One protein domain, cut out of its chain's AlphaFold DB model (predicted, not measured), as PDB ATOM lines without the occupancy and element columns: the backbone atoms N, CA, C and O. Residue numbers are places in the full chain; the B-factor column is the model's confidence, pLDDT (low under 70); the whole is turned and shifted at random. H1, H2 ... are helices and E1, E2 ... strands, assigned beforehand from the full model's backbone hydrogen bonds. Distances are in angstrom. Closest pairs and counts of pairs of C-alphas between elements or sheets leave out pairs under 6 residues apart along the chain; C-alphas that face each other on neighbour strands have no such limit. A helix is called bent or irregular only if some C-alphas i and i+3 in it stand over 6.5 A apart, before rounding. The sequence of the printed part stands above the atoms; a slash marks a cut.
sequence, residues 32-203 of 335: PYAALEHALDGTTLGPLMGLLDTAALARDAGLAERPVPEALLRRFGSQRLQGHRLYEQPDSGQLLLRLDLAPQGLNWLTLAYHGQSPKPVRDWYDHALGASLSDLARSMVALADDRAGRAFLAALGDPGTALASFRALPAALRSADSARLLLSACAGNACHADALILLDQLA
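What this domain is: This is residues 32 to 203 of the 335 residues of an uncharacterized protein of Alcanivorax pacificus W11-5 (UniProt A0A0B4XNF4). The domain has two lobes joined by one helix: a strongly twisted sheet of four strands with short helices about it makes one lobe, and helices H6 to H9, folded back and forth, make the other. H5 bridges them, from beside edge strand E4 to H6 and H8; in the sheet's lobe H1 covers part of the sheet, H2 and H4 continue from H1 in a row, and H3 sits beside E4. The printed part has 172 residues, with nine named helices and four named strands in the order H1 H2 H3 H4 E1 E2 E3 E4 H5 H6 H7 H8 H9, and its class is mixed, helices and strands. The sheet, in the order E1 E2 E3 E4, is antiparallel throughout. The whole is compact, with a radius of gyration of the C-alphas of 15.9 A and spans of 45 by 38 by 25 A.

How they stand to each other: The sheet is a meander, each strand the antiparallel neighbour of the one before: E1, residues 81 to 88, E2, residues 94 to 101, E3, residues 105 to 113, and E4, residues 121 to 126. E1 and E2 form a hairpin at 160 degrees between directions, with N 85 and O 98 at 2.9 A, within hydrogen-bond range. E2 and E3 form a hairpin at 158 degrees, with N 97 and O 109 at 2.8 A. E3 and E4 form a hairpin at 146 degrees, with N 112 and O 123 at 2.9 A. From edge to edge the strands' lines turn by 70 degrees. H1, residues 32 to 40, is on the sheet at a height of 8.4 A and only just over E2, on which 3 of its C-alphas fall; it runs along the strands, at 12 degrees to E2 on the local plane. H2, residues 46 to 50, touches H1, the closest C-alphas being those of Ala 39 and Pro 47 at 4.9 A. H4, residues 70 to 77, touches H2, with the C-alphas of Gly 46 and Gly 77 closest at 3.7 A. H3, residues 54 to 60, only grazes the sheet; its closest C-alpha pair with E4 is Leu 57 and Arg 122, 5.5 A. H5, residues 133 to 145, only grazes the sheet with residues 133 to 135, and with residues 133 to 137 alone it touches H3, about perpendicular at 87 degrees, the C-alphas of Leu 57 and Ser 134 closest at 5.8 A. With residues 140 to 144 alone H5 touches H6, residues 147 to 155, at a steep tilt of 53 degrees, opposite ways, the C-alphas of Leu 143 and Gly 149 closest at 4.1 A. H6 and H7, residues 159 to 167, form a helical hairpin at a shallow tilt of 22 degrees, with the C-alphas of Ala 155 and Ala 162 closest at 4.7 A. H8, residues 176 to 186, and H9, residues 192 to 202, form another at 4 degrees, with the C-alphas of Cys 186 and His 192 closest at 4.6 A. H7 and H8 form a third, at 20 degrees, with the C-alphas of Pro 159 and Cys 186 closest at 5.4 A. H5 touches H8 with residues 135 to 140 alone, about perpendicular at 85 degrees, the C-alphas of Leu 136 and Asp 177 closest at 5.9 A. Every O i to N i+4 pair is within hydrogen-bond range in H1, H2, H3, H4, H5, H6, H8 and H9, and 3 of 5 are in H7, which is irregular: its C-alphas 160 and 163 are 7.1 A apart.

Where its parts are: H1 begins at C-alpha 32, (-13.906, -29.674, -31.375). E3 is the longest strand, 24.5 A from C-alpha 105 to C-alpha 113, and E2 measures 21.3 A and E1 20.0 A. H5 is the longest helix, 18.8 A from C-alpha 133 at (-13.322, -9.665, -34.244) to C-alpha 145. H9 measures 15.5 A and ends at C-alpha 202, (-19.490, 5.741, -41.754).

The domain as a whole: The two C-alphas farthest apart, those of Pro 90 and Ala 168, are 45.7 A apart. The printed part has no cut and no long link. The mean pLDDT of the printed part is 85.9; it is under 70 at residue 32 and at residues 71 to 72, 89 to 93, 102 to 105 and 115 to 116.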
ATOM      1  N   PRO A  32     -13.777 -31.120 -31.339       65.00
ATOM      2  CA  PRO A  32     -13.906 -29.674 -31.375       65.00
ATOM      3  C   PRO A  32     -15.344 -29.123 -31.171       65.00
ATOM      4  O   PRO A  32     -15.499 -28.047 -30.595       65.00
ATOM      5  N   TYR A  33     -16.395 -29.850 -31.576       72.25
ATOM      6  CA  TYR A  33     -17.806 -29.470 -31.376       72.25
ATOM      7  C   TYR A  33     -18.196 -29.552 -29.895       72.25
ATOM      8  O   TYR A  33     -18.717 -28.593 -29.331       72.25
ATOM      9  N   ALA A  34     -17.829 -30.651 -29.230       77.62
ATOM     10  CA  ALA A  34     -18.089 -30.853 -27.805       77.62
ATOM     11  C   ALA A  34     -17.417 -29.784 -26.921       77.62
ATOM     12  O   ALA A  34     -17.993 -29.345 -25.930       77.62
ATOM     13  N   ALA A  35     -16.216 -29.323 -27.290       78.81
ATOM     14  CA  ALA A  35     -15.545 -28.231 -26.583       78.81
ATOM     15  C   ALA A  35     -16.290 -26.892 -26.722       78.81
ATOM     16  O   ALA A  35     -16.324 -26.109 -25.772       78.81
ATOM     17  N   LEU A  36     -16.883 -26.629 -27.892       81.62
ATOM     18  CA  LEU A  36     -17.672 -25.425 -28.135       81.62
ATOM     19  C   LEU A  36     -19.010 -25.473 -27.392       81.62
ATOM     20  O   LEU A  36     -19.342 -24.507 -26.714       81.62
ATOM     21  N   GLU A  37     -19.730 -26.593 -27.464       83.25
ATOM     22  CA  GLU A  37     -20.958 -26.806 -26.685       83.25
ATOM     23  C   GLU A  37     -20.685 -26.630 -25.187       83.25
ATOM     24  O   GLU A  37     -21.338 -25.825 -24.532       83.25
ATOM     25  N   HIS A  38     -19.619 -27.249 -24.669       85.06
ATOM     26  CA  HIS A  38     -19.246 -27.095 -23.264       85.06
ATOM     27  C   HIS A  38     -18.918 -25.645 -22.877       85.06
ATOM     28  O   HIS A  38     -19.241 -25.192 -21.778       85.06
ATOM     29  N   ALA A  39     -18.287 -24.882 -23.773       85.00
ATOM     30  CA  ALA A  39     -18.028 -23.463 -23.546       85.00
ATOM     31  C   ALA A  39     -19.313 -22.609 -23.566       85.00
ATOM     32  O   ALA A  39     -19.336 -21.518 -22.991       85.00
ATOM     33  N   LEU A  40     -20.375 -23.087 -24.213       84.94
ATOM     34  CA  LEU A  40     -21.661 -22.402 -24.338       84.94
ATOM     35  C   LEU A  40     -22.708 -22.875 -23.317       84.94
ATOM     36  O   LEU A  40     -23.731 -22.214 -23.180       84.94
ATOM     37  N   ASP A  41     -22.426 -23.921 -22.530       83.88
ATOM     38  CA  ASP A  41     -23.252 -24.360 -21.387       83.88
ATOM     39  C   ASP A  41     -23.418 -23.269 -20.306       83.88
ATOM     40  O   ASP A  41     -24.293 -23.338 -19.438       83.88
ATOM     41  N   GLY A  42     -22.539 -22.265 -20.317       80.50
ATOM     42  CA  GLY A  42     -22.588 -21.123 -19.414       80.50
ATOM     43  C   GLY A  42     -23.686 -20.109 -19.750       80.50
ATOM     44  O   GLY A  42     -24.392 -20.177 -20.747       80.50
ATOM     45  N   THR A  43     -23.802 -19.080 -18.908       80.88
ATOM     46  CA  THR A  43     -24.734 -17.957 -19.143       80.88
ATOM     47  C   THR A  43     -24.068 -16.755 -19.807       80.88
ATOM     48  O   THR A  43     -24.705 -15.712 -19.959       80.88
ATOM     49  N   THR A  44     -22.787 -16.864 -20.175       85.81
ATOM     50  CA  THR A  44     -22.022 -15.799 -20.831       85.81
ATOM     51  C   THR A  44     -21.107 -16.351 -21.919       85.81
ATOM     52  O   THR A  44     -20.784 -17.535 -21.920       85.81
ATOM     53  N   LEU A  45     -20.628 -15.481 -22.812       84.62
ATOM     54  CA  LEU A  45     -19.631 -15.842 -23.831       84.62
ATOM     55  C   LEU A  45     -18.200 -15.978 -23.272       84.62
ATOM     56  O   LEU A  45     -17.266 -16.253 -24.019       84.62
ATOM     57  N   GLY A  46     -17.987 -15.776 -21.971       86.81
ATOM     58  CA  GLY A  46     -16.665 -15.814 -21.338       86.81
ATOM     59  C   GLY A  46     -15.867 -17.088 -21.640       86.81
ATOM     60  O   GLY A  46     -14.714 -16.975 -22.063       86.81
ATOM     61  N   PRO A  47     -16.449 -18.293 -21.500       87.88
ATOM     62  CA  PRO A  47     -15.741 -19.527 -21.821       87.88
ATOM     63  C   PRO A  47     -15.432 -19.667 -23.321       87.88
ATOM     64  O   PRO A  47     -14.361 -20.163 -23.665       87.88
ATOM     65  N   LEU A  48     -16.287 -19.143 -24.213       87.19
ATOM     66  CA  LEU A  48     -15.990 -19.064 -25.650       87.19
ATOM     67  C   LEU A  48     -14.738 -18.215 -25.913       87.19
ATOM     68  O   LEU A  48     -13.912 -18.587 -26.745       87.19
ATOM     69  N   MET A  49     -14.534 -17.120 -25.166       86.56
ATOM     70  CA  MET A  49     -13.291 -16.334 -25.259       86.56
ATOM     71  C   MET A  49     -12.060 -17.161 -24.860       86.56
ATOM     72  O   MET A  49     -10.962 -16.904 -25.345       86.56
ATOM     73  N   GLY A  50     -12.221 -18.160 -23.988       87.06
ATOM     74  CA  GLY A  50     -11.150 -19.080 -23.596       87.06
ATOM     75  C   GLY A  50     -10.664 -19.973 -24.741       87.06
ATOM     76  O   GLY A  50      -9.495 -20.360 -24.758       87.06
ATOM     77  N   LEU A  51     -11.532 -20.237 -25.723       89.00
ATOM     78  CA  LEU A  51     -11.226 -21.011 -26.929       89.00
ATOM     79  C   LEU A  51     -10.559 -20.178 -28.034       89.00
ATOM     80  O   LEU A  51     -10.150 -20.738 -29.052       89.00
ATOM     81  N   LEU A  52     -10.440 -18.861 -27.846       89.44
ATOM     82  CA  LEU A  52      -9.880 -17.942 -28.829       89.44
ATOM     83  C   LEU A  52      -8.344 -17.980 -28.838       89.44
ATOM     84  O   LEU A  52      -7.678 -17.683 -27.838       89.44
ATOM     85  N   ASP A  53      -7.770 -18.282 -29.999       90.19
ATOM     86  CA  ASP A  53      -6.351 -18.108 -30.290       90.19
ATOM     87  C   ASP A  53      -6.061 -16.625 -30.545       90.19
ATOM     88  O   ASP A  53      -6.107 -16.120 -31.666       90.19
ATOM     89  N   THR A  54      -5.730 -15.911 -29.470       88.81
ATOM     90  CA  THR A  54      -5.402 -14.481 -29.511       88.81
ATOM     91  C   THR A  54      -4.180 -14.163 -30.373       88.81
ATOM     92  O   THR A  54      -4.056 -13.035 -30.846       88.81
ATOM     93  N   ALA A  55      -3.272 -15.124 -30.588       88.25
ATOM     94  CA  ALA A  55      -2.114 -14.927 -31.454       88.25
ATOM     95  C   ALA A  55      -2.509 -15.043 -32.931       88.25
ATOM     96  O   ALA A  55      -2.058 -14.237 -33.746       88.25
ATOM     97  N   ALA A  56      -3.367 -16.006 -33.281       89.25
ATOM     98  CA  ALA A  56      -3.976 -16.065 -34.608       89.25
ATOM     99  C   ALA A  56      -4.808 -14.815 -34.894       89.25
ATOM    100  O   ALA A  56      -4.576 -14.175 -35.915       89.25
ATOM    101  N   LEU A  57      -5.656 -14.404 -33.950       90.38
ATOM    102  CA  LEU A  57      -6.449 -13.185 -34.070       90.38
ATOM    103  C   LEU A  57      -5.574 -11.949 -34.327       90.38
ATOM    104  O   LEU A  57      -5.876 -11.154 -35.209       90.38
ATOM    105  N   ALA A  58      -4.470 -11.786 -33.587       89.81
ATOM    106  CA  ALA A  58      -3.550 -10.667 -33.792       89.81
ATOM    107  C   ALA A  58      -2.896 -10.691 -35.186       89.81
ATOM    108  O   ALA A  58      -2.722  -9.635 -35.799       89.81
ATOM    109  N   ARG A  59      -2.545 -11.878 -35.704       90.31
ATOM    110  CA  ARG A  59      -2.021 -12.032 -37.072       90.31
ATOM    111  C   ARG A  59      -3.071 -11.673 -38.116       90.31
ATOM    112  O   ARG A  59      -2.768 -10.890 -39.009       90.31
ATOM    113  N   ASP A  60      -4.286 -12.188 -37.964       90.50
ATOM    114  CA  ASP A  60      -5.402 -11.952 -38.887       90.50
ATOM    115  C   ASP A  60      -5.831 -10.459 -38.851       90.50
ATOM    116  O   ASP A  60      -6.164  -9.858 -39.872       90.50
ATOM    117  N   ALA A  61      -5.671  -9.794 -37.701       90.12
ATOM    118  CA  ALA A  61      -5.837  -8.348 -37.546       90.12
ATOM    119  C   ALA A  61      -4.664  -7.506 -38.102       90.12
ATOM    120  O   ALA A  61      -4.789  -6.283 -38.196       90.12
ATOM    121  N   GLY A  62      -3.537  -8.118 -38.484       92.00
ATOM    122  CA  GLY A  62      -2.351  -7.420 -38.997       92.00
ATOM    123  C   GLY A  62      -1.538  -6.677 -37.927       92.00
ATOM    124  O   GLY A  62      -0.859  -5.701 -38.233       92.00
ATOM    125  N   LEU A  63      -1.606  -7.110 -36.666       88.12
ATOM    126  CA  LEU A  63      -1.089  -6.370 -35.509       88.12
ATOM    127  C   LEU A  63       0.393  -6.617 -35.166       88.12
ATOM    128  O   LEU A  63       0.843  -6.118 -34.141       88.12
ATOM    129  N   ALA A  64       1.156  -7.341 -35.992       76.19
ATOM    130  CA  ALA A  64       2.604  -7.569 -35.827       76.19
ATOM    131  C   ALA A  64       3.039  -7.855 -34.365       76.19
ATOM    132  O   ALA A  64       3.732  -7.057 -33.741       76.19
ATOM    133  N   GLU A  65       2.578  -8.983 -33.813       74.56
ATOM    134  CA  GLU A  65       2.807  -9.446 -32.424       74.56
ATOM    135  C   GLU A  65       2.251  -8.561 -31.293       74.56
ATOM    136  O   GLU A  65       2.329  -8.945 -30.124       74.56
ATOM    137  N   ARG A  66       1.623  -7.416 -31.589       80.00
ATOM    138  CA  ARG A  66       0.961  -6.617 -30.552       80.00
ATOM    139  C   ARG A  66      -0.206  -7.409 -29.946       80.00
ATOM    140  O   ARG A  66      -1.009  -7.979 -30.692       80.00
ATOM    141  N   PRO A  67      -0.340  -7.433 -28.608       76.19
ATOM    142  CA  PRO A  67      -1.429  -8.150 -27.965       76.19
ATOM    143  C   PRO A  67      -2.768  -7.480 -28.275       76.19
ATOM    144  O   PRO A  67      -2.891  -6.253 -28.262       76.19
ATOM    145  N   VAL A  68      -3.792  -8.301 -28.503       75.56
ATOM    146  CA  VAL A  68      -5.175  -7.829 -28.597       75.56
ATOM    147  C   VAL A  68      -5.593  -7.276 -27.226       75.56
ATOM    148  O   VAL A  68      -5.376  -7.954 -26.218       75.56
ATOM    149  N   PRO A  69      -6.182  -6.068 -27.142       71.75
ATOM    150  CA  PRO A  69      -6.532  -5.465 -25.860       71.75
ATOM    151  C   PRO A  69      -7.483  -6.349 -25.041       71.75
ATOM    152  O   PRO A  69      -8.575  -6.676 -25.494       71.75
ATOM    153  N   GLU A  70      -7.126  -6.671 -23.794       72.38
ATOM    154  CA  GLU A  70      -7.945  -7.519 -22.906       72.38
ATOM    155  C   GLU A  70      -9.354  -6.940 -22.670       72.38
ATOM    156  O   GLU A  70     -10.325  -7.670 -22.480       72.38
ATOM    157  N   ALA A  71      -9.488  -5.612 -22.745       67.00
ATOM    158  CA  ALA A  71     -10.772  -4.921 -22.680       67.00
ATOM    159  C   ALA A  71     -11.757  -5.365 -23.784       67.00
ATOM    160  O   ALA A  71     -12.953  -5.440 -23.510       67.00
ATOM    161  N   LEU A  72     -11.263  -5.705 -24.987       67.75
ATOM    162  CA  LEU A  72     -12.067  -6.270 -26.079       67.75
ATOM    163  C   LEU A  72     -12.663  -7.606 -25.621       67.75
ATOM    164  O   LEU A  72     -13.878  -7.780 -25.580       67.75
ATOM    165  N   LEU A  73     -11.789  -8.520 -25.199       73.19
ATOM    166  CA  LEU A  73     -12.153  -9.892 -24.847       73.19
ATOM    167  C   LEU A  73     -13.105  -9.945 -23.654       73.19
ATOM    168  O   LEU A  73     -14.101 -10.663 -23.688       73.19
ATOM    169  N   ARG A  74     -12.848  -9.144 -22.614       77.56
ATOM    170  CA  ARG A  74     -13.724  -9.094 -21.436       77.56
ATOM    171  C   ARG A  74     -15.122  -8.609 -21.783       77.56
ATOM    172  O   ARG A  74     -16.094  -9.123 -21.239       77.56
ATOM    173  N   ARG A  75     -15.236  -7.644 -22.692       73.00
ATOM    174  CA  ARG A  75     -16.534  -7.097 -23.071       73.00
ATOM    175  C   ARG A  75     -17.371  -8.108 -23.838       73.00
ATOM    176  O   ARG A  75     -18.501  -8.360 -23.428       73.00
ATOM    177  N   PHE A  76     -16.818  -8.716 -24.886       75.62
ATOM    178  CA  PHE A  76     -17.517  -9.779 -25.611       75.62
ATOM    179  C   PHE A  76     -17.832 -10.964 -24.691       75.62
ATOM    180  O   PHE A  76     -18.967 -11.425 -24.667       75.62
ATOM    181  N   GLY A  77     -16.892 -11.361 -23.829       80.50
ATOM    182  CA  GLY A  77     -17.094 -12.435 -22.855       80.50
ATOM    183  C   GLY A  77     -18.167 -12.154 -21.794       80.50
ATOM    184  O   GLY A  77     -18.766 -13.086 -21.267       80.50
ATOM    185  N   SER A  78     -18.435 -10.887 -21.469       81.56
ATOM    186  CA  SER A  78     -19.441 -10.506 -20.466       81.56
ATOM    187  C   SER A  78     -20.888 -10.563 -20.967       81.56
ATOM    188  O   SER A  78     -21.814 -10.479 -20.159       81.56
ATOM    189  N   GLN A  79     -21.101 -10.710 -22.280       80.38
ATOM    190  CA  GLN A  79     -22.445 -10.769 -22.852       80.38
ATOM    191  C   GLN A  79     -23.203 -11.982 -22.323       80.38
ATOM    192  O   GLN A  79     -22.691 -13.103 -22.351       80.38
ATOM    193  N   ARG A  80     -24.427 -11.746 -21.838       82.19
ATOM    194  CA  ARG A  80     -25.283 -12.783 -21.265       82.19
ATOM    195  C   ARG A  80     -26.100 -13.486 -22.339       82.19
ATOM    196  O   ARG A  80     -26.710 -12.834 -23.185       82.19
ATOM    197  N   LEU A  81     -26.175 -14.802 -22.221       83.62
ATOM    198  CA  LEU A  81     -26.905 -15.697 -23.106       83.62
ATOM    199  C   LEU A  81     -28.098 -16.302 -22.367       83.62
ATOM    200  O   LEU A  81     -28.023 -16.594 -21.173       83.62
ATOM    201  N   GLN A  82     -29.196 -16.481 -23.090       80.88
ATOM    202  CA  GLN A  82     -30.343 -17.293 -22.681       80.88
ATOM    203  C   GLN A  82     -30.352 -18.653 -23.380       80.88
ATOM    204  O   GLN A  82     -30.970 -19.591 -22.883       80.88
ATOM    205  N   GLY A  83     -29.662 -18.760 -24.514       81.56
ATOM    206  CA  GLY A  83     -29.487 -20.007 -25.235       81.56
ATOM    207  C   GLY A  83     -28.661 -19.815 -26.498       81.56
ATOM    208  O   GLY A  83     -28.376 -18.690 -26.921       81.56
ATOM    209  N   HIS A  84     -28.302 -20.931 -27.117       86.06
ATOM    210  CA  HIS A  84     -27.556 -20.959 -28.364       86.06
ATOM    211  C   HIS A  84     -28.051 -22.069 -29.289       86.06
ATOM    212  O   HIS A  84     -28.768 -22.984 -28.883       86.06
ATOM    213  N   ARG A  85     -27.688 -21.962 -30.566       85.31
ATOM    214  CA  ARG A  85     -27.800 -23.043 -31.547       85.31
ATOM    215  C   ARG A  85     -26.549 -23.055 -32.396       85.31
ATOM    216  O   ARG A  85     -26.120 -22.002 -32.861       85.31
ATOM    217  N   LEU A  86     -26.005 -24.238 -32.617       85.00
ATOM    218  CA  LEU A  86     -24.822 -24.430 -33.431       85.00
ATOM    219  C   LEU A  86     -25.213 -25.131 -34.733       85.00
ATOM    220  O   LEU A  86     -25.929 -26.131 -34.731       85.00
ATOM    221  N   TYR A  87     -24.770 -24.568 -35.849       82.00
ATOM    222  CA  TYR A  87     -24.995 -25.090 -37.187       82.00
ATOM    223  C   TYR A  87     -23.635 -25.353 -37.835       82.00
ATOM    224  O   TYR A  87     -22.829 -24.434 -38.015       82.00
ATOM    225  N   GLU A  88     -23.368 -26.607 -38.191       74.88
ATOM    226  CA  GLU A  88     -22.205 -26.941 -39.010       74.88
ATOM    227  C   GLU A  88     -22.443 -26.503 -40.454       74.88
ATOM    228  O   GLU A  88     -23.499 -26.766 -41.035       74.88
ATOM    229  N   GLN A  89     -21.437 -25.864 -41.046       68.88
ATOM    230  CA  GLN A  89     -21.367 -25.675 -42.487       68.88
ATOM    231  C   GLN A  89     -20.442 -26.761 -43.058       68.88
ATOM    232  O   GLN A  89     -19.226 -26.662 -42.876       68.88
ATOM    233  N   PRO A  90     -20.985 -27.805 -43.721       49.28
ATOM    234  CA  PRO A  90     -20.254 -29.043 -44.017       49.28
ATOM    235  C   PRO A  90     -18.967 -28.884 -44.844       49.28
ATOM    236  O   PRO A  90     -18.120 -29.771 -44.803       49.28
ATOM    237  N   ASP A  91     -18.789 -27.756 -45.540       57.34
ATOM    238  CA  ASP A  91     -17.737 -27.582 -46.550       57.34
ATOM    239  C   ASP A  91     -16.790 -26.390 -46.298       57.34
ATOM    240  O   ASP A  91     -15.835 -26.199 -47.050       57.34
ATOM    241  N   SER A  92     -17.021 -25.568 -45.263       65.69
ATOM    242  CA  SER A  92     -16.282 -24.303 -45.071       65.69
ATOM    243  C   SER A  92     -15.240 -24.330 -43.950       65.69
ATOM    244  O   SER A  92     -14.422 -23.415 -43.854       65.69
ATOM    245  N   GLY A  93     -15.261 -25.347 -43.080       67.81
ATOM    246  CA  GLY A  93     -14.478 -25.327 -41.838       67.81
ATOM    247  C   GLY A  93     -14.911 -24.209 -40.877       67.81
ATOM    248  O   GLY A  93     -14.143 -23.821 -39.996       67.81
ATOM    249  N   GLN A  94     -16.121 -23.671 -41.057       79.44
ATOM    250  CA  GLN A  94     -16.723 -22.658 -40.196       79.44
ATOM    251  C   GLN A  94     -17.913 -23.242 -39.444       79.44
ATOM    252  O   GLN A  94     -18.572 -24.184 -39.891       79.44
ATOM    253  N   LEU A  95     -18.200 -22.637 -38.297       84.69
ATOM    254  CA  LEU A  95     -19.369 -22.955 -37.492       84.69
ATOM    255  C   LEU A  95     -20.236 -21.710 -37.375       84.69
ATOM    256  O   LEU A  95     -19.740 -20.645 -37.016       84.69
ATOM    257  N   LEU A  96     -21.529 -21.833 -37.662       85.75
ATOM    258  CA  LEU A  96     -22.479 -20.755 -37.420       85.75
ATOM    259  C   LEU A  96     -23.108 -20.959 -36.042       85.75
ATOM    260  O   LEU A  96     -23.796 -21.944 -35.793       85.75
ATOM    261  N   LEU A  97     -22.882 -20.004 -35.155       86.75
ATOM    262  CA  LEU A  97     -23.388 -19.980 -33.796       86.75
ATOM    263  C   LEU A  97     -24.467 -18.903 -33.681       86.75
ATOM    264  O   LEU A  97     -24.178 -17.712 -33.748       86.75
ATOM    265  N   ARG A  98     -25.721 -19.302 -33.479       88.00
ATOM    266  CA  ARG A  98     -26.808 -18.380 -33.139       88.00
ATOM    267  C   ARG A  98     -26.889 -18.220 -31.627       88.00
ATOM    268  O   ARG A  98     -26.929 -19.216 -30.910       88.00
ATOM    269  N   LEU A  99     -26.982 -16.980 -31.163       84.62
ATOM    270  CA  LEU A  99     -27.033 -16.587 -29.759       84.62
ATOM    271  C   LEU A  99     -28.347 -15.861 -29.460       84.62
ATOM    272  O   LEU A  99     -28.652 -14.836 -30.071       84.62
ATOM    273  N   ASP A 100     -29.086 -16.359 -28.472       79.88
ATOM    274  CA  ASP A 100     -30.198 -15.625 -27.867       79.88
ATOM    275  C   ASP A 100     -29.633 -14.810 -26.693       79.88
ATOM    276  O   ASP A 100     -29.316 -15.357 -25.634       79.88
ATOM    277  N   LEU A 101     -29.452 -13.502 -26.881       74.94
ATOM    278  CA  LEU A 101     -28.878 -12.596 -25.883       74.94
ATOM    279  C   LEU A 101     -29.948 -12.119 -24.890       74.94
ATOM    280  O   LEU A 101     -31.052 -11.736 -25.274       74.94
ATOM    281  N   ALA A 102     -29.620 -12.058 -23.600       57.06
ATOM    282  CA  ALA A 102     -30.527 -11.502 -22.589       57.06
ATOM    283  C   ALA A 102     -30.548  -9.953 -22.637       57.06
ATOM    284  O   ALA A 102     -29.478  -9.358 -22.761       57.06
ATOM    285  N   PRO A 103     -31.702  -9.270 -22.454       50.47
ATOM    286  CA  PRO A 103     -33.023  -9.809 -22.111       50.47
ATOM    287  C   PRO A 103     -33.949 -10.180 -23.287       50.47
ATOM    288  O   PRO A 103     -35.062 -10.603 -22.986       50.47
ATOM    289  N   GLN A 104     -33.528 -10.035 -24.553       59.28
ATOM    290  CA  GLN A 104     -34.017 -10.743 -25.768       59.28
ATOM    291  C   GLN A 104     -33.489 -10.057 -27.049       59.28
ATOM    292  O   GLN A 104     -34.240  -9.650 -27.932       59.28
ATOM    293  N   GLY A 105     -32.168  -9.882 -27.121       69.00
ATOM    294  CA  GLY A 105     -31.475  -9.537 -28.363       69.00
ATOM    295  C   GLY A 105     -31.136 -10.805 -29.147       69.00
ATOM    296  O   GLY A 105     -30.964 -11.868 -28.556       69.00
ATOM    297  N   LEU A 106     -31.016 -10.708 -30.467       76.75
ATOM    298  CA  LEU A 106     -30.547 -11.813 -31.305       76.75
ATOM    299  C   LEU A 106     -29.185 -11.458 -31.889       76.75
ATOM    300  O   LEU A 106     -28.992 -10.343 -32.373       76.75
ATOM    301  N   ASN A 107     -28.254 -12.408 -31.855       83.69
ATOM    302  CA  ASN A 107     -26.987 -12.293 -32.564       83.69
ATOM    303  C   ASN A 107     -26.623 -13.624 -33.229       83.69
ATOM    304  O   ASN A 107     -26.983 -14.699 -32.754       83.69
ATOM    305  N   TRP A 108     -25.886 -13.545 -34.327       89.81
ATOM    306  CA  TRP A 108     -25.277 -14.690 -34.983       89.81
ATOM    307  C   TRP A 108     -23.788 -14.419 -35.079       89.81
ATOM    308  O   TRP A 108     -23.371 -13.320 -35.438       89.81
ATOM    309  N   LEU A 109     -22.994 -15.434 -34.780       89.56
ATOM    310  CA  LEU A 109     -21.556 -15.427 -34.948       89.56
ATOM    311  C   LEU A 109     -21.182 -16.501 -35.965       89.56
ATOM    312  O   LEU A 109     -21.509 -17.669 -35.770       89.56
ATOM    313  N   THR A 110     -20.458 -16.143 -37.021       89.44
ATOM    314  CA  THR A 110     -19.778 -17.148 -37.850       89.44
ATOM    315  C   THR A 110     -18.366 -17.320 -37.320       89.44
ATOM    316  O   THR A 110     -17.539 -16.423 -37.464       89.44
ATOM    317  N   LEU A 111     -18.088 -18.452 -36.683       89.12
ATOM    318  CA  LEU A 111     -16.797 -18.762 -36.084       89.12
ATOM    319  C   LEU A 111     -15.843 -19.317 -37.146       89.12
ATOM    320  O   LEU A 111     -16.128 -20.337 -37.781       89.12
ATOM    321  N   ALA A 112     -14.681 -18.681 -37.289       87.12
ATOM    322  CA  ALA A 112     -13.556 -19.246 -38.021       87.12
ATOM    323  C   ALA A 112     -12.819 -20.231 -37.106       87.12
ATOM    324  O   ALA A 112     -12.324 -19.860 -36.035       87.12
ATOM    325  N   TYR A 113     -12.763 -21.493 -37.526       79.31
ATOM    326  CA  TYR A 113     -12.453 -22.601 -36.633       79.31
ATOM    327  C   TYR A 113     -11.307 -23.483 -37.147       79.31
ATOM    328  O   TYR A 113     -11.177 -23.734 -38.343       79.31
ATOM    329  N   HIS A 114     -10.462 -23.978 -36.237       75.44
ATOM    330  CA  HIS A 114      -9.360 -24.890 -36.541       75.44
ATOM    331  C   HIS A 114      -9.257 -26.014 -35.494       75.44
ATOM    332  O   HIS A 114      -8.637 -25.870 -34.438       75.44
ATOM    333  N   GLY A 115      -9.855 -27.167 -35.803       64.75
ATOM    334  CA  GLY A 115     -10.177 -28.227 -34.836       64.75
ATOM    335  C   GLY A 115      -9.032 -29.069 -34.267       64.75
ATOM    336  O   GLY A 115      -9.302 -30.071 -33.621       64.75
ATOM    337  N   GLN A 116      -7.767 -28.705 -34.478       69.69
ATOM    338  CA  GLN A 116      -6.625 -29.419 -33.878       69.69
ATOM    339  C   GLN A 116      -5.929 -28.633 -32.753       69.69
ATOM    340  O   GLN A 116      -4.942 -29.106 -32.195       69.69
ATOM    341  N   SER A 117      -6.422 -27.438 -32.411       76.75
ATOM    342  CA  SER A 117      -5.836 -26.565 -31.385       76.75
ATOM    343  C   SER A 117      -6.633 -26.617 -30.072       76.75
ATOM    344  O   SER A 117      -7.861 -26.660 -30.125       76.75
ATOM    345  N   PRO A 118      -5.983 -26.521 -28.889       77.81
ATOM    346  CA  PRO A 118      -6.682 -26.288 -27.619       77.81
ATOM    347  C   PRO A 118      -7.384 -24.920 -27.571       77.81
ATOM    348  O   PRO A 118      -8.262 -24.702 -26.741       77.81
ATOM    349  N   LYS A 119      -7.003 -24.000 -28.467       85.56
ATOM    350  CA  LYS A 119      -7.678 -22.731 -28.745       85.56
ATOM    351  C   LYS A 119      -8.126 -22.727 -30.208       85.56
ATOM    352  O   LYS A 119      -7.388 -22.248 -31.070       85.56
ATOM    353  N   PRO A 120      -9.242 -23.393 -30.524       85.44
ATOM    354  CA  PRO A 120      -9.601 -23.680 -31.905       85.44
ATOM    355  C   PRO A 120     -10.304 -22.519 -32.618       85.44
ATOM    356  O   PRO A 120     -10.404 -22.544 -33.841       85.44
ATOM    357  N   VAL A 121     -10.778 -21.500 -31.898       88.81
ATOM    358  CA  VAL A 121     -11.426 -20.328 -32.502       88.81
ATOM    359  C   VAL A 121     -10.352 -19.313 -32.875       88.81
ATOM    360  O   VAL A 121      -9.568 -18.912 -32.021       88.81
ATOM    361  N   ARG A 122     -10.290 -18.890 -34.138       88.81
ATOM    362  CA  ARG A 122      -9.283 -17.917 -34.610       88.81
ATOM    363  C   ARG A 122      -9.839 -16.511 -34.778       88.81
ATOM    364  O   ARG A 122      -9.143 -15.536 -34.518       88.81
ATOM    365  N   ASP A 123     -11.085 -16.442 -35.213       89.94
ATOM    366  CA  ASP A 123     -11.830 -15.217 -35.448       89.94
ATOM    367  C   ASP A 123     -13.327 -15.553 -35.388       89.94
ATOM    368  O   ASP A 123     -13.718 -16.726 -35.424       89.94
ATOM    369  N   TRP A 124     -14.171 -14.534 -35.345       91.31
ATOM    370  CA  TRP A 124     -15.568 -14.680 -35.724       91.31
ATOM    371  C   TRP A 124     -16.081 -13.428 -36.402       91.31
ATOM    372  O   TRP A 124     -15.615 -12.321 -36.142       91.31
ATOM    373  N   TYR A 125     -17.102 -13.614 -37.224       91.12
ATOM    374  CA  TYR A 125     -17.910 -12.532 -37.746       91.12
ATOM    375  C   TYR A 125     -19.147 -12.335 -36.874       91.12
ATOM    376  O   TYR A 125     -19.954 -13.254 -36.754       91.12
ATOM    377  N   ASP A 126     -19.286 -11.156 -36.272       90.00
ATOM    378  CA  ASP A 126     -20.478 -10.748 -35.534       90.00
ATOM    379  C   ASP A 126     -21.491 -10.138 -36.510       90.00
ATOM    380  O   ASP A 126     -21.297  -9.031 -37.023       90.00
ATOM    381  N   HIS A 127     -22.572 -10.872 -36.776       90.94
ATOM    382  CA  HIS A 127     -23.616 -10.446 -37.706       90.94
ATOM    383  C   HIS A 127     -24.461  -9.301 -37.152       90.94
ATOM    384  O   HIS A 127     -25.064  -8.581 -37.944       90.94
ATOM    385  N   ALA A 128     -24.509  -9.079 -35.834       89.06
ATOM    386  CA  ALA A 128     -25.179  -7.906 -35.281       89.06
ATOM    387  C   ALA A 128     -24.427  -6.619 -35.630       89.06
ATOM    388  O   ALA A 128     -25.045  -5.639 -36.045       89.06
ATOM    389  N   LEU A 129     -23.098  -6.635 -35.527       89.69
ATOM    390  CA  LEU A 129     -22.241  -5.483 -35.827       89.69
ATOM    391  C   LEU A 129     -21.829  -5.389 -37.304       89.69
ATOM    392  O   LEU A 129     -21.416  -4.319 -37.765       89.69
ATOM    393  N   GLY A 130     -21.926  -6.491 -38.045       91.44
ATOM    394  CA  GLY A 130     -21.415  -6.601 -39.406       91.44
ATOM    395  C   GLY A 130     -19.891  -6.453 -39.463       91.44
ATOM    396  O   GLY A 130     -19.377  -5.726 -40.316       91.44
ATOM    397  N   ALA A 131     -19.164  -7.052 -38.513       91.62
ATOM    398  CA  ALA A 131     -17.703  -6.985 -38.454       91.62
ATOM    399  C   ALA A 131     -17.071  -8.243 -37.864       91.62
ATOM    400  O   ALA A 131     -17.659  -8.923 -37.021       91.62
ATOM    401  N   SER A 132     -15.835  -8.509 -38.282       92.00
ATOM    402  CA  SER A 132     -15.004  -9.539 -37.671       92.00
ATOM    403  C   SER A 132     -14.391  -9.059 -36.353       92.00
ATOM    404  O   SER A 132     -14.177  -7.858 -36.141       92.00
ATOM    405  N   LEU A 133     -14.061  -9.991 -35.460       90.19
ATOM    406  CA  LEU A 133     -13.322  -9.665 -34.244       90.19
ATOM    407  C   LEU A 133     -11.930  -9.110 -34.582       90.19
ATOM    408  O   LEU A 133     -11.443  -8.223 -33.876       90.19
ATOM    409  N   SER A 134     -11.306  -9.583 -35.665       91.88
ATOM    410  CA  SER A 134     -10.009  -9.085 -36.134       91.88
ATOM    411  C   SER A 134     -10.057  -7.618 -36.590       91.88
ATOM    412  O   SER A 134      -9.170  -6.841 -36.223       91.88
ATOM    413  N   ASP A 135     -11.111  -7.188 -37.290       92.06
ATOM    414  CA  ASP A 135     -11.302  -5.779 -37.672       92.06
ATOM    415  C   ASP A 135     -11.493  -4.877 -36.444       92.06
ATOM    416  O   ASP A 135     -10.849  -3.828 -36.316       92.06
ATOM    417  N   LEU A 136     -12.308  -5.318 -35.480       91.75
ATOM    418  CA  LEU A 136     -12.515  -4.586 -34.229       91.75
ATOM    419  C   LEU A 136     -11.226  -4.502 -33.397       91.75
ATOM    420  O   LEU A 136     -10.912  -3.438 -32.857       91.75
ATOM    421  N   ALA A 137     -10.446  -5.584 -33.330       90.94
ATOM    422  CA  ALA A 137      -9.152  -5.603 -32.654       90.94
ATOM    423  C   ALA A 137      -8.170  -4.605 -33.287       90.94
ATOM    424  O   ALA A 137      -7.538  -3.826 -32.568       90.94
ATOM    425  N   ARG A 138      -8.087  -4.576 -34.624       91.94
ATOM    426  CA  ARG A 138      -7.257  -3.619 -35.369       91.94
ATOM    427  C   ARG A 138      -7.634  -2.176 -35.040       91.94
ATOM    428  O   ARG A 138      -6.762  -1.369 -34.716       91.94
ATOM    429  N   SER A 139      -8.931  -1.869 -35.060       91.81
ATOM    430  CA  SER A 139      -9.452  -0.536 -34.737       91.81
ATOM    431  C   SER A 139      -9.140  -0.119 -33.298       91.81
ATOM    432  O   SER A 139      -8.646   0.984 -33.060       91.81
ATOM    433  N   MET A 140      -9.338  -1.012 -32.324       90.62
ATOM    434  CA  MET A 140      -9.012  -0.724 -30.925       90.62
ATOM    435  C   MET A 140      -7.528  -0.453 -30.705       90.62
ATOM    436  O   MET A 140      -7.181   0.428 -29.924       90.62
ATOM    437  N   VAL A 141      -6.645  -1.184 -31.382       90.69
ATOM    438  CA  VAL A 141      -5.208  -0.933 -31.276       90.69
ATOM    439  C   VAL A 141      -4.843   0.437 -31.855       90.69
ATOM    440  O   VAL A 141      -4.119   1.185 -31.200       90.69
ATOM    441  N   ALA A 142      -5.407   0.815 -33.005       91.38
ATOM    442  CA  ALA A 142      -5.214   2.153 -33.569       91.38
ATOM    443  C   ALA A 142      -5.734   3.262 -32.632       91.38
ATOM    444  O   ALA A 142      -5.074   4.281 -32.437       91.38
ATOM    445  N   LEU A 143      -6.887   3.047 -31.990       93.00
ATOM    446  CA  LEU A 143      -7.423   3.950 -30.968       93.00
ATOM    447  C   LEU A 143      -6.507   4.029 -29.735       93.00
ATOM    448  O   LEU A 143      -6.345   5.103 -29.159       93.00
ATOM    449  N   ALA A 144      -5.895   2.921 -29.320       91.31
ATOM    450  CA  ALA A 144      -5.027   2.884 -28.147       91.31
ATOM    451  C   ALA A 144      -3.728   3.692 -28.326       91.31
ATOM    452  O   ALA A 144      -3.156   4.145 -27.329       91.31
ATOM    453  N   ASP A 145      -3.288   3.918 -29.564       91.06
ATOM    454  CA  ASP A 145      -2.092   4.712 -29.868       91.06
ATOM    455  C   ASP A 145      -2.332   6.225 -29.691       91.06
ATOM    456  O   ASP A 145      -1.409   6.976 -29.368       91.06
ATOM    457  N   ASP A 146      -3.588   6.674 -29.752       94.19
ATOM    458  CA  ASP A 146      -3.977   8.075 -29.582       94.19
ATOM    459  C   ASP A 146      -4.548   8.387 -28.185       94.19
ATOM    460  O   ASP A 146      -5.183   7.559 -27.531       94.19
ATOM    461  N   ARG A 147      -4.346   9.619 -27.692       95.75
ATOM    462  CA  ARG A 147      -4.854  10.028 -26.369       95.75
ATOM    463  C   ARG A 147      -6.383  10.080 -26.325       95.75
ATOM    464  O   ARG A 147      -6.961   9.621 -25.338       95.75
ATOM    465  N   ALA A 148      -7.028  10.657 -27.337       96.06
ATOM    466  CA  ALA A 148      -8.485  10.719 -27.408       96.06
ATOM    467  C   ALA A 148      -9.069   9.332 -27.701       96.06
ATOM    468  O   ALA A 148     -10.079   8.959 -27.106       96.06
ATOM    469  N   GLY A 149      -8.384   8.533 -28.521       95.25
ATOM    470  CA  GLY A 149      -8.720   7.127 -28.741       95.25
ATOM    471  C   GLY A 149      -8.727   6.301 -27.449       95.25
ATOM    472  O   GLY A 149      -9.730   5.652 -27.152       95.25
ATOM    473  N   ARG A 150      -7.694   6.398 -26.597       93.25
ATOM    474  CA  ARG A 150      -7.692   5.754 -25.265       93.25
ATOM    475  C   ARG A 150      -8.839   6.222 -24.372       93.25
ATOM    476  O   ARG A 150      -9.431   5.404 -23.671       93.25
ATOM    477  N   ALA A 151      -9.158   7.516 -24.392       93.88
ATOM    478  CA  ALA A 151     -10.282   8.055 -23.628       93.88
ATOM    479  C   ALA A 151     -11.622   7.478 -24.110       93.88
ATOM    480  O   ALA A 151     -12.447   7.086 -23.290       93.88
ATOM    481  N   PHE A 152     -11.810   7.352 -25.426       95.06
ATOM    482  CA  PHE A 152     -12.977   6.688 -26.000       95.06
ATOM    483  C   PHE A 152     -13.056   5.213 -25.599       95.06
ATOM    484  O   PHE A 152     -14.100   4.783 -25.118       95.06
ATOM    485  N   LEU A 153     -11.959   4.454 -25.704       92.19
ATOM    486  CA  LEU A 153     -11.930   3.047 -25.289       92.19
ATOM    487  C   LEU A 153     -12.284   2.855 -23.809       92.19
ATOM    488  O   LEU A 153     -12.928   1.868 -23.464       92.19
ATOM    489  N   ALA A 154     -11.890   3.784 -22.938       90.44
ATOM    490  CA  ALA A 154     -12.301   3.772 -21.538       90.44
ATOM    491  C   ALA A 154     -13.798   4.102 -21.377       90.44
ATOM    492  O   ALA A 154     -14.505   3.409 -20.647       90.44
ATOM    493  N   ALA A 155     -14.293   5.112 -22.101       93.00
ATOM    494  CA  ALA A 155     -15.693   5.539 -22.069       93.00
ATOM    495  C   ALA A 155     -16.664   4.480 -22.613       93.00
ATOM    496  O   ALA A 155     -17.833   4.476 -22.253       93.00
ATOM    497  N   LEU A 156     -16.200   3.528 -23.426       89.75
ATOM    498  CA  LEU A 156     -17.005   2.390 -23.876       89.75
ATOM    499  C   LEU A 156     -17.591   1.546 -22.723       89.75
ATOM    500  O   LEU A 156     -18.552   0.813 -22.957       89.75
ATOM    501  N   GLY A 157     -17.030   1.613 -21.509       84.62
ATOM    502  CA  GLY A 157     -17.590   0.976 -20.309       84.62
ATOM    503  C   GLY A 157     -18.746   1.744 -19.653       84.62
ATOM    504  O   GLY A 157     -19.400   1.202 -18.768       84.62
ATOM    505  N   ASP A 158     -19.001   2.978 -20.085       88.94
ATOM    506  CA  ASP A 158     -20.061   3.852 -19.594       88.94
ATOM    507  C   ASP A 158     -20.860   4.415 -20.789       88.94
ATOM    508  O   ASP A 158     -20.464   5.412 -21.408       88.94
ATOM    509  N   PRO A 159     -22.004   3.797 -21.139       82.62
ATOM    510  CA  PRO A 159     -22.809   4.214 -22.287       82.62
ATOM    511  C   PRO A 159     -23.223   5.695 -22.250       82.62
ATOM    512  O   PRO A 159     -23.408   6.299 -23.305       82.62
ATOM    513  N   GLY A 160     -23.325   6.304 -21.058       83.12
ATOM    514  CA  GLY A 160     -23.671   7.719 -20.900       83.12
ATOM    515  C   GLY A 160     -22.601   8.680 -21.426       83.12
ATOM    516  O   GLY A 160     -22.929   9.785 -21.861       83.12
ATOM    517  N   THR A 161     -21.332   8.262 -21.443       92.69
ATOM    518  CA  THR A 161     -20.199   9.088 -21.895       92.69
ATOM    519  C   THR A 161     -19.596   8.621 -23.223       92.69
ATOM    520  O   THR A 161     -19.026   9.441 -23.949       92.69
ATOM    521  N   ALA A 162     -19.796   7.354 -23.607       92.75
ATOM    522  CA  ALA A 162     -19.256   6.755 -24.832       92.75
ATOM    523  C   ALA A 162     -19.534   7.580 -26.105       92.75
ATOM    524  O   ALA A 162     -18.629   7.816 -26.908       92.75
ATOM    525  N   LEU A 163     -20.771   8.063 -26.277       95.12
ATOM    526  CA  LEU A 163     -21.176   8.846 -27.451       95.12
ATOM    527  C   LEU A 163     -20.439  10.192 -27.542       95.12
ATOM    528  O   LEU A 163     -19.996  10.593 -28.621       95.12
ATOM    529  N   ALA A 164     -20.285  10.890 -26.416       95.31
ATOM    530  CA  ALA A 164     -19.562  12.157 -26.368       95.31
ATOM    531  C   ALA A 164     -18.072  11.950 -26.672       95.31
ATOM    532  O   ALA A 164     -17.494  12.690 -27.471       95.31
ATOM    533  N   SER A 165     -17.467  10.901 -26.107       96.81
ATOM    534  CA  SER A 165     -16.074  10.545 -26.382       96.81
ATOM    535  C   SER A 165     -15.847  10.142 -27.840       96.81
ATOM    536  O   SER A 165     -14.839  10.546 -28.414       96.81
ATOM    537  N   PHE A 166     -16.787   9.430 -28.471       97.00
ATOM    538  CA  PHE A 166     -16.713   9.125 -29.903       97.00
ATOM    539  C   PHE A 166     -16.704  10.398 -30.757       97.00
ATOM    540  O   PHE A 166     -15.882  10.549 -31.660       97.00
ATOM    541  N   ARG A 167     -17.594  11.353 -30.462       95.12
ATOM    542  CA  ARG A 167     -17.676  12.623 -31.206       95.12
ATOM    543  C   ARG A 167     -16.388  13.446 -31.099       95.12
ATOM    544  O   ARG A 167     -16.047  14.138 -32.058       95.12
ATOM    545  N   ALA A 168     -15.679  13.329 -29.975       96.06
ATOM    546  CA  ALA A 168     -14.398  13.982 -29.717       96.06
ATOM    547  C   ALA A 168     -13.187  13.285 -30.368       96.06
ATOM    548  O   ALA A 168     -12.078  13.819 -30.298       96.06
ATOM    549  N   LEU A 169     -13.365  12.117 -30.998       97.56
ATOM    550  CA  LEU A 169     -12.277  11.448 -31.709       97.56
ATOM    551  C   LEU A 169     -11.780  12.296 -32.893       97.56
ATOM    552  O   LEU A 169     -12.590  12.889 -33.620       97.56
ATOM    553  N   PRO A 170     -10.460  12.295 -33.157       96.44
ATOM    554  CA  PRO A 170      -9.903  12.792 -34.407       96.44
ATOM    555  C   PRO A 170     -10.590  12.150 -35.614       96.44
ATOM    556  O   PRO A 170     -10.924  10.966 -35.585       96.44
ATOM    557  N   ALA A 171     -10.750  12.900 -36.709       94.50
ATOM    558  CA  ALA A 171     -11.426  12.403 -37.911       94.50
ATOM    559  C   ALA A 171     -10.815  11.093 -38.444       94.50
ATOM    560  O   ALA A 171     -11.557  10.207 -38.847       94.50
ATOM    561  N   ALA A 172      -9.489  10.937 -38.354       94.44
ATOM    562  CA  ALA A 172      -8.778   9.722 -38.760       94.44
ATOM    563  C   ALA A 172      -9.147   8.467 -37.939       94.44
ATOM    564  O   ALA A 172      -8.925   7.354 -38.401       94.44
ATOM    565  N   LEU A 173      -9.700   8.638 -36.733       95.44
ATOM    566  CA  LEU A 173     -10.104   7.554 -35.832       95.44
ATOM    567  C   LEU A 173     -11.626   7.349 -35.786       95.44
ATOM    568  O   LEU A 173     -12.101   6.398 -35.163       95.44
ATOM    569  N   ARG A 174     -12.405   8.220 -36.442       95.62
ATOM    570  CA  ARG A 174     -13.853   8.054 -36.621       95.62
ATOM    571  C   ARG A 174     -14.105   7.233 -37.878       95.62
ATOM    572  O   ARG A 174     -14.236   7.778 -38.969       95.62
ATOM    573  N   SER A 175     -14.149   5.921 -37.704       94.75
ATOM    574  CA  SER A 175     -14.380   4.943 -38.759       94.75
ATOM    575  C   SER A 175     -15.618   4.105 -38.448       94.75
ATOM    576  O   SER A 175     -16.164   4.163 -37.342       94.75
ATOM    577  N   ALA A 176     -16.048   3.291 -39.413       95.19
ATOM    578  CA  ALA A 176     -17.118   2.326 -39.191       95.19
ATOM    579  C   ALA A 176     -16.802   1.389 -38.010       95.19
ATOM    580  O   ALA A 176     -17.671   1.137 -37.186       95.19
ATOM    581  N   ASP A 177     -15.554   0.939 -37.851       93.38
ATOM    582  CA  ASP A 177     -15.188   0.030 -36.756       93.38
ATOM    583  C   ASP A 177     -15.272   0.693 -35.380       93.38
ATOM    584  O   ASP A 177     -15.801   0.097 -34.443       93.38
ATOM    585  N   SER A 178     -14.818   1.944 -35.239       94.50
ATOM    586  CA  SER A 178     -14.986   2.655 -33.967       94.50
ATOM    587  C   SER A 178     -16.458   2.974 -33.685       94.50
ATOM    588  O   SER A 178     -16.879   2.934 -32.526       94.50
ATOM    589  N   ALA A 179     -17.275   3.186 -34.722       95.81
ATOM    590  CA  ALA A 179     -18.724   3.309 -34.586       95.81
ATOM    591  C   ALA A 179     -19.402   1.978 -34.199       95.81
ATOM    592  O   ALA A 179     -20.330   1.990 -33.397       95.81
ATOM    593  N   ARG A 180     -18.912   0.819 -34.662       93.69
ATOM    594  CA  ARG A 180     -19.385  -0.510 -34.216       93.69
ATOM    595  C   ARG A 180     -19.066  -0.771 -32.748       93.69
ATOM    596  O   ARG A 180     -19.905  -1.293 -32.016       93.69
ATOM    597  N   LEU A 181     -17.883  -0.356 -32.286       92.44
ATOM    598  CA  LEU A 181     -17.535  -0.402 -30.861       92.44
ATOM    599  C   LEU A 181     -18.483   0.478 -30.031       92.44
ATOM    600  O   LEU A 181     -18.946   0.050 -28.970       92.44
ATOM    601  N   LEU A 182     -18.810   1.678 -30.523       94.50
ATOM    602  CA  LEU A 182     -19.815   2.541 -29.900       94.50
ATOM    603  C   LEU A 182     -21.197   1.872 -29.889       94.50
ATOM    604  O   LEU A 182     -21.826   1.814 -28.834       94.50
ATOM    605  N   LEU A 183     -21.653   1.322 -31.017       93.00
ATOM    606  CA  LEU A 183     -22.948   0.648 -31.136       93.00
ATOM    607  C   LEU A 183     -23.086  -0.488 -30.123       93.00
ATOM    608  O   LEU A 183     -24.073  -0.551 -29.391       93.00
ATOM    609  N   SER A 184     -22.056  -1.328 -30.017       88.94
ATOM    610  CA  SER A 184     -21.996  -2.396 -29.022       88.94
ATOM    611  C   SER A 184     -22.088  -1.860 -27.582       88.94
ATOM    612  O   SER A 184     -22.598  -2.558 -26.712       88.94
ATOM    613  N   ALA A 185     -21.612  -0.639 -27.305       87.94
ATOM    614  CA  ALA A 185     -21.612  -0.063 -25.952       87.94
ATOM    615  C   ALA A 185     -22.994   0.478 -25.619       87.94
ATOM    616  O   ALA A 185     -23.473   0.386 -24.495       87.94
ATOM    617  N   CYS A 186     -23.633   1.034 -26.641       89.69
ATOM    618  CA  CYS A 186     -24.952   1.609 -26.563       89.69
ATOM    619  C   CYS A 186     -26.075   0.571 -26.656       89.69
ATOM    620  O   CYS A 186     -27.232   0.951 -26.515       89.69
ATOM    621  N   ALA A 187     -25.785  -0.713 -26.884       85.06
ATOM    622  CA  ALA A 187     -26.796  -1.766 -26.923       85.06
ATOM    623  C   ALA A 187     -27.661  -1.745 -25.647       85.06
ATOM    624  O   ALA A 187     -27.137  -1.766 -24.534       85.06
ATOM    625  N   GLY A 188     -28.984  -1.636 -25.811       81.25
ATOM    626  CA  GLY A 188     -29.940  -1.544 -24.699       81.25
ATOM    627  C   GLY A 188     -29.923  -0.224 -23.912       81.25
ATOM    628  O   GLY A 188     -30.586  -0.131 -22.884       81.25
ATOM    629  N   ASN A 189     -29.186   0.791 -24.369       87.81
ATOM    630  CA  ASN A 189     -29.041   2.085 -23.701       87.81
ATOM    631  C   ASN A 189     -29.565   3.238 -24.573       87.81
ATOM    632  O   ASN A 189     -29.736   3.102 -25.784       87.81
ATOM    633  N   ALA A 190     -29.777   4.412 -23.970       90.12
ATOM    634  CA  ALA A 190     -30.353   5.577 -24.653       90.12
ATOM    635  C   ALA A 190     -29.546   6.054 -25.880       90.12
ATOM    636  O   ALA A 190     -30.123   6.591 -26.821       90.12
ATOM    637  N   CYS A 191     -28.228   5.826 -25.906       93.75
ATOM    638  CA  CYS A 191     -27.372   6.220 -27.028       93.75
ATOM    639  C   CYS A 191     -27.451   5.283 -28.249       93.75
ATOM    640  O   CYS A 191     -26.764   5.533 -29.238       93.75
ATOM    641  N   HIS A 192     -28.257   4.213 -28.210       92.31
ATOM    642  CA  HIS A 192     -28.297   3.195 -29.267       92.31
ATOM    643  C   HIS A 192     -28.673   3.764 -30.638       92.31
ATOM    644  O   HIS A 192     -27.960   3.535 -31.612       92.31
ATOM    645  N   ALA A 193     -29.750   4.552 -30.705       93.69
ATOM    646  CA  ALA A 193     -30.219   5.137 -31.959       93.69
ATOM    647  C   ALA A 193     -29.180   6.092 -32.575       93.69
ATOM    648  O   ALA A 193     -28.915   6.028 -33.773       93.69
ATOM    649  N   ASP A 194     -28.532   6.922 -31.752       95.56
ATOM    650  CA  ASP A 194     -27.461   7.814 -32.212       95.56
ATOM    651  C   ASP A 194     -26.247   7.029 -32.730       95.56
ATOM    652  O   ASP A 194     -25.653   7.398 -33.744       95.56
ATOM    653  N   ALA A 195     -25.874   5.938 -32.053       95.38
ATOM    654  CA  ALA A 195     -24.775   5.078 -32.477       95.38
ATOM    655  C   ALA A 195     -25.071   4.373 -33.810       95.38
ATOM    656  O   ALA A 195     -24.188   4.300 -34.663       95.38
ATOM    657  N   LEU A 196     -26.310   3.909 -34.010       95.12
ATOM    658  CA  LEU A 196     -26.771   3.343 -35.278       95.12
ATOM    659  C   LEU A 196     -26.649   4.362 -36.419       95.12
ATOM    660  O   LEU A 196     -26.091   4.040 -37.465       95.12
ATOM    661  N   ILE A 197     -27.121   5.597 -36.215       95.56
ATOM    662  CA  ILE A 197     -27.066   6.661 -37.233       95.56
ATOM    663  C   ILE A 197     -25.614   6.999 -37.593       95.56
ATOM    664  O   ILE A 197     -25.288   7.167 -38.767       95.56
ATOM    665  N   LEU A 198     -24.728   7.087 -36.597       95.50
ATOM    666  CA  LEU A 198     -23.303   7.331 -36.832       95.50
ATOM    667  C   LEU A 198     -22.646   6.183 -37.602       95.50
ATOM    668  O   LEU A 198     -21.831   6.438 -38.488       95.50
ATOM    669  N   LEU A 199     -22.992   4.934 -37.280       95.94
ATOM    670  CA  LEU A 199     -22.496   3.780 -38.022       95.94
ATOM    671  C   LEU A 199     -22.982   3.808 -39.474       95.94
ATOM    672  O   LEU A 199     -22.165   3.615 -40.366       95.94
ATOM    673  N   ASP A 200     -24.255   4.113 -39.720       95.12
ATOM    674  CA  ASP A 200     -24.823   4.186 -41.072       95.12
ATOM    675  C   ASP A 200     -24.120   5.222 -41.961       95.12
ATOM    676  O   ASP A 200     -23.907   4.993 -43.145       95.12
ATOM    677  N   GLN A 201     -23.693   6.346 -41.378       94.44
ATOM    678  CA  GLN A 201     -22.950   7.395 -42.089       94.44
ATOM    679  C   GLN A 201     -21.509   7.001 -42.436       94.44
ATOM    680  O   GLN A 201     -20.925   7.561 -43.364       94.44
ATOM    681  N   LEU A 202     -20.906   6.104 -41.652       94.56
ATOM    682  CA  LEU A 202     -19.490   5.741 -41.754       94.56
ATOM    683  C   LEU A 202     -19.268   4.395 -42.448       94.56
ATOM    684  O   LEU A 202     -18.194   4.163 -43.004       94.56
ATOM    685  N   ALA A 203     -20.241   3.491 -42.376       91.81
ATOM    686  CA  ALA A 203     -20.178   2.188 -43.008       91.81
ATOM    687  C   ALA A 203     -20.442   2.306 -44.511       91.81
ATOM    688  O   ALA A 203     -21.316   3.041 -44.960       91.81
TER     689      ALA A 203